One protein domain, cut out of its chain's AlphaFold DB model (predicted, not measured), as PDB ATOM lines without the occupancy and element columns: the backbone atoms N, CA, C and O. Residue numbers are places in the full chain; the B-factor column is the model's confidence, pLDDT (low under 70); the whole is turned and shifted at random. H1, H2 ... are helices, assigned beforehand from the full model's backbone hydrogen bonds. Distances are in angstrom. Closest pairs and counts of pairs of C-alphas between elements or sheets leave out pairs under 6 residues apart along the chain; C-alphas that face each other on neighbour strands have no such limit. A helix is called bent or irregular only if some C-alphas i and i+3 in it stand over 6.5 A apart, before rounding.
ATOM      1  N   ILE A   2      41.154  69.841 278.665       90.56
ATOM      2  CA  ILE A   2      42.223  68.813 278.631       90.56
ATOM      3  C   ILE A   2      41.677  67.418 278.979       90.56
ATOM      4  O   ILE A   2      41.887  66.476 278.223       90.56
ATOM      5  N   ALA A   3      40.916  67.298 280.072       89.62
ATOM      6  CA  ALA A   3      40.293  66.034 280.477       89.62
ATOM      7  C   ALA A   3      39.258  65.507 279.461       89.62
ATOM      8  O   ALA A   3      39.102  64.306 279.317       89.62
ATOM      9  N   GLU A   4      38.596  66.406 278.725       90.25
ATOM     10  CA  GLU A   4      37.617  66.073 277.670       90.25
ATOM     11  C   GLU A   4      38.286  65.646 276.350       90.25
ATOM     12  O   GLU A   4      37.611  65.213 275.424       90.25
ATOM     13  N   THR A   5      39.602  65.834 276.220       91.19
ATOM     14  CA  THR A   5      40.346  65.515 274.999       91.19
ATOM     15  C   THR A   5      40.883  64.092 275.116       91.19
ATOM     16  O   THR A   5      41.836  63.865 275.856       91.19
ATOM     17  N   ASP A   6      40.323  63.143 274.371       93.25
ATOM     18  CA  ASP A   6      40.939  61.829 274.165       93.25
ATOM     19  C   ASP A   6      41.421  61.725 272.717       93.25
ATOM     20  O   ASP A   6      40.622  61.715 271.787       93.25
ATOM     21  N   LEU A   7      42.742  61.684 272.517       92.81
ATOM     22  CA  LEU A   7      43.325  61.611 271.176       92.81
ATOM     23  C   LEU A   7      43.054  60.258 270.504       92.81
ATOM     24  O   LEU A   7      43.085  60.179 269.278       92.81
ATOM     25  N   ASN A   8      42.795  59.203 271.284       89.81
ATOM     26  CA  ASN A   8      42.560  57.868 270.747       89.81
ATOM     27  C   ASN A   8      41.165  57.716 270.140       89.81
ATOM     28  O   ASN A   8      41.036  56.984 269.162       89.81
ATOM     29  N   ASP A   9      40.182  58.440 270.673       92.25
ATOM     30  CA  ASP A   9      38.777  58.404 270.243       92.25
ATOM     31  C   ASP A   9      38.458  59.414 269.120       92.25
ATOM     32  O   ASP A   9      37.371  59.432 268.548       92.25
ATOM     33  N   MET A  10      39.419  60.273 268.762       91.62
ATOM     34  CA  MET A  10      39.240  61.258 267.694       91.62
ATOM     35  C   MET A  10      39.337  60.640 266.301       91.62
ATOM     36  O   MET A  10      40.236  59.844 266.004       91.62
ATOM     37  N   THR A  11      38.483  61.123 265.394       91.75
ATOM     38  CA  THR A  11      38.680  60.920 263.956       91.75
ATOM     39  C   THR A  11      39.977  61.590 263.494       91.75
ATOM     40  O   THR A  11      40.490  62.514 264.133       91.75
ATOM     41  N   ILE A  12      40.501  61.163 262.343       89.44
ATOM     42  CA  ILE A  12      41.702  61.762 261.734       89.44
ATOM     43  C   ILE A  12      41.534  63.278 261.579       89.44
ATOM     44  O   ILE A  12      42.439  64.038 261.915       89.44
ATOM     45  N   GLU A  13      40.355  63.723 261.144       89.31
ATOM     46  CA  GLU A  13      40.069  65.142 260.939       89.31
ATOM     47  C   GLU A  13      40.026  65.922 262.259       89.31
ATOM     48  O   GLU A  13      40.668  66.964 262.397       89.31
ATOM     49  N   GLN A  14      39.354  65.387 263.283       92.56
ATOM     50  CA  GLN A  14      39.344  66.002 264.613       92.56
ATOM     51  C   GLN A  14      40.757  66.112 265.192       92.56
ATOM     52  O   GLN A  14      41.108  67.136 265.789       92.56
ATOM     53  N   LEU A  15      41.586  65.086 264.995       93.50
ATOM     54  CA  LEU A  15      42.962  65.077 265.471       93.50
ATOM     55  C   LEU A  15      43.817  66.138 264.758       93.50
ATOM     56  O   LEU A  15      44.516  66.895 265.434       93.50
ATOM     57  N   ARG A  16      43.719  66.251 263.425       92.56
ATOM     58  CA  ARG A  16      44.443  67.248 262.603       92.56
ATOM     59  C   ARG A  16      44.104  68.691 262.968       92.56
ATOM     60  O   ARG A  16      44.956  69.567 262.885       92.56
ATOM     61  N   HIS A  17      42.885  68.919 263.441       93.38
ATOM     62  CA  HIS A  17      42.417  70.226 263.891       93.38
ATOM     63  C   HIS A  17      42.499  70.410 265.412       93.38
ATOM     64  O   HIS A  17      41.843  71.287 265.970       93.38
ATOM     65  N   THR A  18      43.291  69.589 266.111       95.38
ATOM     66  CA  THR A  18      43.513  69.759 267.552       95.38
ATOM     67  C   THR A  18      44.541  70.859 267.810       95.38
ATOM     68  O   THR A  18      45.680  70.704 267.367       95.38
ATOM     69  N   PRO A  19      44.196  71.923 268.564       96.19
ATOM     70  CA  PRO A  19      45.140  72.993 268.864       96.19
ATOM     71  C   PRO A  19      46.361  72.452 269.607       96.19
ATOM     72  O   PRO A  19      46.227  71.685 270.570       96.19
ATOM     73  N   TYR A  20      47.560  72.879 269.199       96.38
ATOM     74  CA  TYR A  20      48.802  72.287 269.700       96.38
ATOM     75  C   TYR A  20      48.976  72.409 271.219       96.38
ATOM     76  O   TYR A  20      49.654  71.583 271.823       96.38
ATOM     77  N   ILE A  21      48.354  73.408 271.856       96.19
ATOM     78  CA  ILE A  21      48.392  73.573 273.315       96.19
ATOM     79  C   ILE A  21      47.784  72.342 274.004       96.19
ATOM     80  O   ILE A  21      48.332  71.858 274.993       96.19
ATOM     81  N   LEU A  22      46.690  71.786 273.470       96.69
ATOM     82  CA  LEU A  22      46.101  70.554 274.001       96.69
ATOM     83  C   LEU A  22      47.031  69.358 273.774       96.69
ATOM     84  O   LEU A  22      47.191  68.542 274.679       96.69
ATOM     85  N   LEU A  23      47.698  69.292 272.617       97.25
ATOM     86  CA  LEU A  23      48.704  68.261 272.340       97.25
ATOM     87  C   LEU A  23      49.876  68.332 273.330       97.25
ATOM     88  O   LEU A  23      50.330  67.295 273.804       97.25
ATOM     89  N   HIS A  24      50.334  69.532 273.705       97.56
ATOM     90  CA  HIS A  24      51.363  69.707 274.738       97.56
ATOM     91  C   HIS A  24      50.913  69.184 276.098       97.56
ATOM     92  O   HIS A  24      51.688  68.492 276.755       97.56
ATOM     93  N   PHE A  25      49.675  69.462 276.516       97.31
ATOM     94  CA  PHE A  25      49.151  68.919 277.771       97.31
ATOM     95  C   PHE A  25      49.065  67.392 277.744       97.31
ATOM     96  O   PHE A  25      49.472  66.752 278.708       97.31
ATOM     97  N   LYS A  26      48.628  66.798 276.627       97.62
ATOM     98  CA  LYS A  26      48.607  65.335 276.468       97.62
ATOM     99  C   LYS A  26      49.994  64.717 276.448       97.62
ATOM    100  O   LYS A  26      50.208  63.683 277.075       97.62
ATOM    101  N   ALA A  27      50.956  65.379 275.818       97.94
ATOM    102  CA  ALA A  27      52.336  64.922 275.839       97.94
ATOM    103  C   ALA A  27      52.938  65.016 277.250       97.94
ATOM    104  O   ALA A  27      53.704  64.144 277.646       97.94
ATOM    105  N   LEU A  28      52.563  66.035 278.030       97.81
ATOM    106  CA  LEU A  28      52.981  66.173 279.425       97.81
ATOM    107  C   LEU A  28      52.352  65.107 280.334       97.81
ATOM    108  O   LEU A  28      53.045  64.586 281.206       97.81
ATOM    109  N   GLU A  29      51.071  64.771 280.142       97.44
ATOM    110  CA  GLU A  29      50.412  63.658 280.847       97.44
ATOM    111  C   GLU A  29      51.159  62.341 280.601       97.44
ATOM    112  O   GLU A  29      51.455  61.613 281.546       97.44
ATOM    113  N   GLU A  30      51.516  62.058 279.349       97.69
ATOM    114  CA  GLU A  30      52.263  60.852 278.985       97.69
ATOM    115  C   GLU A  30      53.700  60.865 279.529       97.69
ATOM    116  O   GLU A  30      54.152  59.882 280.110       97.69
ATOM    117  N   PHE A  31      54.396  62.001 279.452       98.12
ATOM    118  CA  PHE A  31      55.727  62.166 280.042       98.12
ATOM    119  C   PHE A  31      55.730  61.878 281.551       98.12
ATOM    120  O   PHE A  31      56.601  61.174 282.058       98.12
ATOM    121  N   ARG A  32      54.724  62.373 282.280       98.00
ATOM    122  CA  ARG A  32      54.553  62.114 283.720       98.00
ATOM    123  C   ARG A  32      54.308  60.640 284.020       98.00
ATOM    124  O   ARG A  32      54.909  60.104 284.950       98.00
ATOM    125  N   LYS A  33      53.486  59.971 283.205       97.44
ATOM    126  CA  LYS A  33      53.248  58.522 283.310       97.44
ATOM    127  C   LYS A  33      54.532  57.722 283.095       97.44
ATOM    128  O   LYS A  33      54.844  56.866 283.913       97.44
ATOM    129  N   GLN A  34      55.306  58.037 282.055       97.12
ATOM    130  CA  GLN A  34      56.573  57.354 281.749       97.12
ATOM    131  C   GLN A  34      57.610  57.499 282.869       97.12
ATOM    132  O   GLN A  34      58.406  56.592 283.099       97.12
ATOM    133  N   ARG A  35      57.584  58.622 283.596       96.44
ATOM    134  CA  ARG A  35      58.449  58.864 284.760       96.44
ATOM    135  C   ARG A  35      57.865  58.358 286.083       96.44
ATOM    136  O   ARG A  35      58.570  58.403 287.086       96.44
ATOM    137  N   ASN A  36      56.618  57.880 286.087       97.25
ATOM    138  CA  ASN A  36      55.863  57.535 287.292       97.25
ATOM    139  C   ASN A  36      55.875  58.672 288.340       97.25
ATOM    140  O   ASN A  36      56.041  58.436 289.535       97.25
ATOM    141  N   ASP A  37      55.747  59.917 287.870       97.44
ATOM    142  CA  ASP A  37      55.748  61.131 288.690       97.44
ATOM    143  C   ASP A  37      54.759  62.150 288.112       97.44
ATOM    144  O   ASP A  37      54.988  62.754 287.061       97.44
ATOM    145  N   GLU A  38      53.652  62.369 288.823       95.56
ATOM    146  CA  GLU A  38      52.589  63.306 288.439       95.56
ATOM    147  C   GLU A  38      53.058  64.768 288.379       95.56
ATOM    148  O   GLU A  38      52.453  65.593 287.686       95.56
ATOM    149  N   ASN A  39      54.153  65.096 289.070       95.31
ATOM    150  CA  ASN A  39      54.726  66.436 289.119       95.31
ATOM    151  C   ASN A  39      55.898  66.620 288.148       95.31
ATOM    152  O   ASN A  39      56.413  67.738 288.033       95.31
ATOM    153  N   ALA A  40      56.289  65.576 287.408       96.25
ATOM    154  CA  ALA A  40      57.374  65.664 286.445       96.25
ATOM    155  C   ALA A  40      57.107  66.772 285.412       96.25
ATOM    156  O   ALA A  40      55.984  66.969 284.923       96.25
ATOM    157  N   PHE A  41      58.167  67.510 285.077       96.12
ATOM    158  CA  PHE A  41      58.126  68.602 284.113       96.12
ATOM    159  C   PHE A  41      59.404  68.617 283.258       96.12
ATOM    160  O   PHE A  41      60.499  68.476 283.809       96.12
ATOM    161  N   PRO A  42      59.307  68.815 281.930       95.94
ATOM    162  CA  PRO A  42      60.449  68.729 281.022       95.94
ATOM    163  C   PRO A  42      61.350  69.973 281.119       95.94
ATOM    164  O   PRO A  42      61.203  70.963 280.395       95.94
ATOM    165  N   THR A  43      62.306  69.927 282.048       92.81
ATOM    166  CA  THR A  43      63.189  71.060 282.367       92.81
ATOM    167  C   THR A  43      64.437  71.107 281.493       92.81
ATOM    168  O   THR A  43      64.889  72.203 281.136       92.81
ATOM    169  N   THR A  44      64.975  69.952 281.100       94.88
ATOM    170  CA  THR A  44      66.188  69.867 280.281       94.88
ATOM    171  C   THR A  44      65.869  69.837 278.786       94.88
ATOM    172  O   THR A  44      64.750  69.565 278.355       94.88
ATOM    173  N   THR A  45      66.876  70.106 277.952       94.25
ATOM    174  CA  THR A  45      66.746  69.937 276.495       94.25
ATOM    175  C   THR A  45      66.476  68.480 276.116       94.25
ATOM    176  O   THR A  45      65.782  68.238 275.132       94.25
ATOM    177  N   SER A  46      66.987  67.520 276.894       96.06
ATOM    178  CA  SER A  46      66.713  66.096 276.682       96.06
ATOM    179  C   SER A  46      65.244  65.775 276.940       96.06
ATOM    180  O   SER A  46      64.591  65.222 276.061       96.06
ATOM    181  N   ASP A  47      64.691  66.220 278.074       96.69
ATOM    182  CA  ASP A  47      63.270  66.006 278.387       96.69
ATOM    183  C   ASP A  47      62.368  66.654 277.328       96.69
ATOM    184  O   ASP A  47      61.358  66.101 276.907       96.69
ATOM    185  N   ARG A  48      62.752  67.835 276.827       96.88
ATOM    186  CA  ARG A  48      62.001  68.492 275.755       96.88
ATOM    187  C   ARG A  48      62.070  67.728 274.426       96.88
ATOM    188  O   ARG A  48      61.090  67.748 273.687       96.88
ATOM    189  N   LYS A  49      63.166  67.029 274.113       96.56
ATOM    190  CA  LYS A  49      63.217  66.110 272.957       96.56
ATOM    191  C   LYS A  49      62.328  64.883 273.169       96.56
ATOM    192  O   LYS A  49      61.695  64.423 272.227       96.56
ATOM    193  N   GLU A  50      62.235  64.387 274.397       97.19
ATOM    194  CA  GLU A  50      61.330  63.291 274.757       97.19
ATOM    195  C   GLU A  50      59.864  63.687 274.534       97.19
ATOM    196  O   GLU A  50      59.136  62.971 273.853       97.19
ATOM    197  N   ILE A  51      59.462  64.893 274.951       98.25
ATOM    198  CA  ILE A  51      58.138  65.455 274.625       98.25
ATOM    199  C   ILE A  51      57.903  65.520 273.110       98.25
ATOM    200  O   ILE A  51      56.813  65.199 272.642       98.25
ATOM    201  N   GLN A  52      58.907  65.921 272.322       97.62
ATOM    202  CA  GLN A  52      58.788  65.925 270.860       97.62
ATOM    203  C   GLN A  52      58.555  64.516 270.299       97.62
ATOM    204  O   GLN A  52      57.765  64.369 269.370       97.62
ATOM    205  N   ASN A  53      59.189  63.491 270.869       97.06
ATOM    206  CA  ASN A  53      58.977  62.099 270.471       97.06
ATOM    207  C   ASN A  53      57.580  61.596 270.864       97.06
ATOM    208  O   ASN A  53      56.928  60.945 270.052       97.06
ATOM    209  N   ILE A  54      57.091  61.957 272.053       97.81
ATOM    210  CA  ILE A  54      55.718  61.658 272.490       97.81
ATOM    211  C   ILE A  54      54.693  62.309 271.547       97.81
ATOM    212  O   ILE A  54      53.741  61.676 271.111       97.81
ATOM    213  N   LEU A  55      54.906  63.565 271.143       96.88
ATOM    214  CA  LEU A  55      54.031  64.221 270.162       96.88
ATOM    215  C   LEU A  55      54.014  63.494 268.811       96.88
ATOM    216  O   LEU A  55      52.988  63.481 268.136       96.88
ATOM    217  N   LEU A  56      55.142  62.910 268.394       93.62
ATOM    218  CA  LEU A  56      55.210  62.131 267.159       93.62
ATOM    219  C   LEU A  56      54.472  60.796 267.282       93.62
ATOM    220  O   LEU A  56      53.846  60.390 266.307       93.62
ATOM    221  N   SER A  57      54.493  60.147 268.451       93.88
ATOM    222  CA  SER A  57      53.766  58.885 268.661       93.88
ATOM    223  C   SER A  57      52.245  59.060 268.666       93.88
ATOM    224  O   SER A  57      51.522  58.103 268.407       93.88
ATOM    225  N   PHE A  58      51.748  60.276 268.904       93.94
ATOM    226  CA  PHE A  58      50.323  60.597 268.799       93.94
ATOM    227  C   PHE A  58      49.826  60.756 267.352       93.94
ATOM    228  O   PHE A  58      48.615  60.727 267.126       93.94
ATOM    229  N   ARG A  59      50.716  60.945 266.365       90.31
ATOM    230  CA  ARG A  59      50.303  61.053 264.957       90.31
ATOM    231  C   ARG A  59      49.789  59.699 264.461       90.31
ATOM    232  O   ARG A  59      50.413  58.669 264.705       90.31
ATOM    233  N   ARG A  60      48.680  59.700 263.717       88.06
ATOM    234  CA  ARG A  60      48.215  58.493 263.012       88.06
ATOM    235  C   ARG A  60      49.192  58.125 261.896       88.06
ATOM    236  O   ARG A  60      49.836  59.006 261.323       88.06
ATOM    237  N   SER A  61      49.300  56.830 261.598       80.25
ATOM    238  CA  SER A  61      50.140  56.354 260.496       80.25
ATOM    239  C   SER A  61      49.638  56.913 259.160       80.25
ATOM    240  O   SER A  61      48.489  57.353 259.041       80.25
ATOM    241  N   LYS A  62      50.496  56.924 258.137       74.06
ATOM    242  CA  LYS A  62      50.112  57.410 256.804       74.06
ATOM    243  C   LYS A  62      49.062  56.490 256.174       74.06
ATOM    244  O   LYS A  62      48.190  56.954 255.447       74.06
ATOM    245  N   GLU A  63      49.167  55.202 256.464       73.56
ATOM    246  CA  GLU A  63      48.259  54.151 256.025       73.56
ATOM    247  C   GLU A  63      46.861  54.359 256.625       73.56
ATOM    248  O   GLU A  63      45.874  54.247 255.904       73.56
ATOM    249  N   ASP A  64      46.785  54.762 257.899       69.19
ATOM    250  CA  ASP A  64      45.515  55.039 258.584       69.19
ATOM    251  C   ASP A  64      44.915  56.392 258.188       69.19
ATOM    252  O   ASP A  64      43.703  56.530 258.064       69.19
ATOM    253  N   SER A  65      45.755  57.415 258.020       67.44
ATOM    254  CA  SER A  65      45.304  58.794 257.793       67.44
ATOM    255  C   SER A  65      45.077  59.148 256.324       67.44
ATOM    256  O   SER A  65      44.416  60.144 256.038       67.44
ATOM    257  N   GLY A  66      45.640  58.380 255.385       66.00
ATOM    258  CA  GLY A  66      45.580  58.653 253.945       66.00
ATOM    259  C   GLY A  66      46.357  59.899 253.488       66.00
ATOM    260  O   GLY A  66      46.489  60.135 252.288       66.00
ATOM    261  N   THR A  67      46.912  60.691 254.411       64.69
ATOM    262  CA  THR A  67      47.639  61.944 254.153       64.69
ATOM    263  C   THR A  67      48.773  62.131 255.168       64.69
ATOM    264  O   THR A  67      48.744  61.592 256.266       64.69
ATOM    265  N   LYS A  68      49.823  62.876 254.799       61.09
ATOM    266  CA  LYS A  68      50.898  63.267 255.729       61.09
ATOM    267  C   LYS A  68      50.576  64.550 256.508       61.09
ATOM    268  O   LYS A  68      51.364  64.939 257.371       61.09
ATOM    269  N   ASP A  69      49.468  65.213 256.194       63.34
ATOM    270  CA  ASP A  69      49.198  66.574 256.642       63.34
ATOM    271  C   ASP A  69      48.763  66.574 258.106       63.34
ATOM    272  O   ASP A  69      47.669  66.141 258.472       63.34
ATOM    273  N   SER A  70      49.654  67.052 258.965       81.00
ATOM    274  CA  SER A  70      49.478  67.145 260.416       81.00
ATOM    275  C   SER A  70      50.222  68.379 260.928       81.00
ATOM    276  O   SER A  70      51.074  68.293 261.814       81.00
ATOM    277  N   GLU A  71      49.927  69.527 260.309       91.31
ATOM    278  CA  GLU A  71      50.588  70.815 260.561       91.31
ATOM    279  C   GLU A  71      50.529  71.209 262.040       91.31
ATOM    280  O   GLU A  71      51.537  71.635 262.604       91.31
ATOM    281  N   ASN A  72      49.409  70.942 262.718       95.12
ATOM    282  CA  ASN A  72      49.258  71.166 264.156       95.12
ATOM    283  C   ASN A  72      50.318  70.437 265.001       95.12
ATOM    284  O   ASN A  72      50.801  70.973 265.998       95.12
ATOM    285  N   PHE A  73      50.730  69.230 264.610       95.50
ATOM    286  CA  PHE A  73      51.803  68.512 265.291       95.50
ATOM    287  C   PHE A  73      53.190  69.057 264.937       95.50
ATOM    288  O   PHE A  73      54.120  68.916 265.737       95.50
ATOM    289  N   ASP A  74      53.381  69.616 263.741       94.62
ATOM    290  CA  ASP A  74      54.638  70.267 263.366       94.62
ATOM    291  C   ASP A  74      54.812  71.587 264.124       94.62
ATOM    292  O   ASP A  74      55.874  71.813 264.715       94.62
ATOM    293  N   GLU A  75      53.740  72.372 264.237       96.06
ATOM    294  CA  GLU A  75      53.639  73.525 265.134       96.06
ATOM    295  C   GLU A  75      53.911  73.123 266.589       96.06
ATOM    296  O   GLU A  75      54.772  73.721 267.243       96.06
ATOM    297  N   ALA A  76      53.251  72.065 267.084       96.88
ATOM    298  CA  ALA A  76      53.448  71.563 268.443       96.88
ATOM    299  C   ALA A  76      54.924  71.268 268.711       96.88
ATOM    300  O   ALA A  76      55.487  71.748 269.699       96.88
ATOM    301  N   ARG A  77      55.572  70.514 267.813       96.25
ATOM    302  CA  ARG A  77      56.978  70.115 267.939       96.25
ATOM    303  C   ARG A  77      57.920  71.319 267.916       96.25
ATOM    304  O   ARG A  77      58.853  71.366 268.722       96.25
ATOM    305  N   ALA A  78      57.678  72.285 267.030       95.75
ATOM    306  CA  ALA A  78      58.468  73.513 266.934       95.75
ATOM    307  C   ALA A  78      58.305  74.410 268.175       95.75
ATOM    308  O   ALA A  78      59.253  75.075 268.602       95.75
ATOM    309  N   ALA A  79      57.121  74.401 268.789       96.12
ATOM    310  CA  ALA A  79      56.801  75.214 269.954       96.12
ATOM    311  C   ALA A  79      57.313  74.639 271.289       96.12
ATOM    312  O   ALA A  79      57.467  75.415 272.231       96.12
ATOM    313  N   VAL A  80      57.639  73.336 271.387       96.75
ATOM    314  CA  VAL A  80      58.023  72.664 272.656       96.75
ATOM    315  C   VAL A  80      59.076  73.440 273.452       96.75
ATOM    316  O   VAL A  80      58.934  73.629 274.660       96.75
ATOM    317  N   MET A  81      60.122  73.939 272.788       92.81
ATOM    318  CA  MET A  81      61.225  74.636 273.467       92.81
ATOM    319  C   MET A  81      60.796  75.928 274.164       92.81
ATOM    320  O   MET A  81      61.428  76.332 275.138       92.81
ATOM    321  N   ARG A  82      59.737  76.575 273.668       92.12
ATOM    322  CA  ARG A  82      59.152  77.783 274.261       92.12
ATOM    323  C   ARG A  82      58.007  77.443 275.214       92.12
ATOM    324  O   ARG A  82      57.931  78.029 276.285       92.12
ATOM    325  N   ALA A  83      57.162  76.479 274.850       93.94
ATOM    326  CA  ALA A  83      55.974  76.091 275.608       93.94
ATOM    327  C   ALA A  83      56.309  75.527 276.999       93.94
ATOM    328  O   ALA A  83      55.614  75.819 277.965       93.94
ATOM    329  N   PHE A  84      57.404  74.771 277.118       94.88
ATOM    330  CA  PHE A  84      57.821  74.145 278.377       94.88
ATOM    331  C   PHE A  84      58.902  74.934 279.127       94.88
ATOM    332  O   PHE A  84      59.725  74.371 279.852       94.88
ATOM    333  N   GLN A  85      58.933  76.253 278.954       92.19
ATOM    334  CA  GLN A  85      59.746  77.117 279.804       92.19
ATOM    335  C   GLN A  85      59.004  77.401 281.105       92.19
ATOM    336  O   GLN A  85      57.814  77.711 281.102       92.19
ATOM    337  N   LYS A  86      59.717  77.336 282.232       90.50
ATOM    338  CA  LYS A  86      59.142  77.732 283.517       90.50
ATOM    339  C   LYS A  86      58.785  79.217 283.464       90.50
ATOM    340  O   LYS A  86      59.657  80.057 283.232       90.50
TER     341      LYS A  86
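This is residues 2 to 86 of the 190 residues of an uncharacterized protein of Caenorhabditis nigoni (UniProt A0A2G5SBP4). The longest helix, H2, crosses over two helices, H3 and H5, which lie side by side and run opposite ways. Two short helices, H1 and H4, lie toward the end of this group where H3 ends and H5 begins, H1 touching H5 and H4 touching no helix. The printed part has 85 residues with five named helices, H1 to H5 in that order along the chain, and no named strand; its class is all helix. It is compact, with a radius of gyration of the C-alphas of 12.7 A, and only just elongated, spanning 35 by 24 by 19 A.

H2, residues 20 to 35, touches H3, residues 45 to 57, which touches H2 with residues 50 to 55 alone. The closest C-alphas are those of Ala 27 and Ile 54, 5.8 A apart, and the lines stand about perpendicular, but only just, at 71 degrees. With residues 20 to 24 alone, H2 touches H5, residues 71 to 83, at a steep tilt of 65 degrees, the same way; the closest C-alphas, of Tyr 20 and Ala 76, are 4.9 A apart. H3 and H5 touch at a shallow tilt of 18 degrees, opposite ways, closest at the C-alphas of Gln 52 and Arg 77, 5.4 A apart. The helix packing is mostly crossed, only just: of these 3 pairs, 1 is at a shallow tilt. H5 is the hub, touching three helices. With residues 71 to 73 alone it only just touches H1, residues 12 to 16, with 3 pairs of C-alphas within 8 A, the closest those of Arg 16 and Asn 72 at 6.4 A. H4, residues 62 to 65, is close to H1 but not clearly touching, with the C-alphas of Ile 12 and Ser 65 closest at 6.1 A. H4 is apart from H2, H3 and H5, and H1 is apart from H2 and H3. Every O i to N i+4 pair is within hydrogen-bond range in H1, H2 and H3, and 7 of 9 are in H5; H4 is too short for such a pair.

H2 runs 22.4 A from C-alpha 20 at (48.802, 72.287, 269.700) to C-alpha 35 at (58.449, 58.864, 284.760). H3 measures 18.8 A from first to last C-alpha. H5 measures 16.8 A and ends at C-alpha 83 at (55.974, 76.091, 275.608); it is irregular, with C-alphas 78 and 81 7.2 A apart. H1, 6.2 A long, begins at C-alpha 12 at (41.702, 61.762, 261.734), and H4 is 5.1 A long.

The two C-alphas farthest apart are those of Glu 63 and Lys 86, at 37.8 A. The printed part, residues 2 to 86, has no cut. The links H1 to H2, H3 to H4 and H4 to H5 are tight, and H2 to H3 is short. The mean pLDDT of the printed part of this model is 91.9; residues 64 to 69 are under 70.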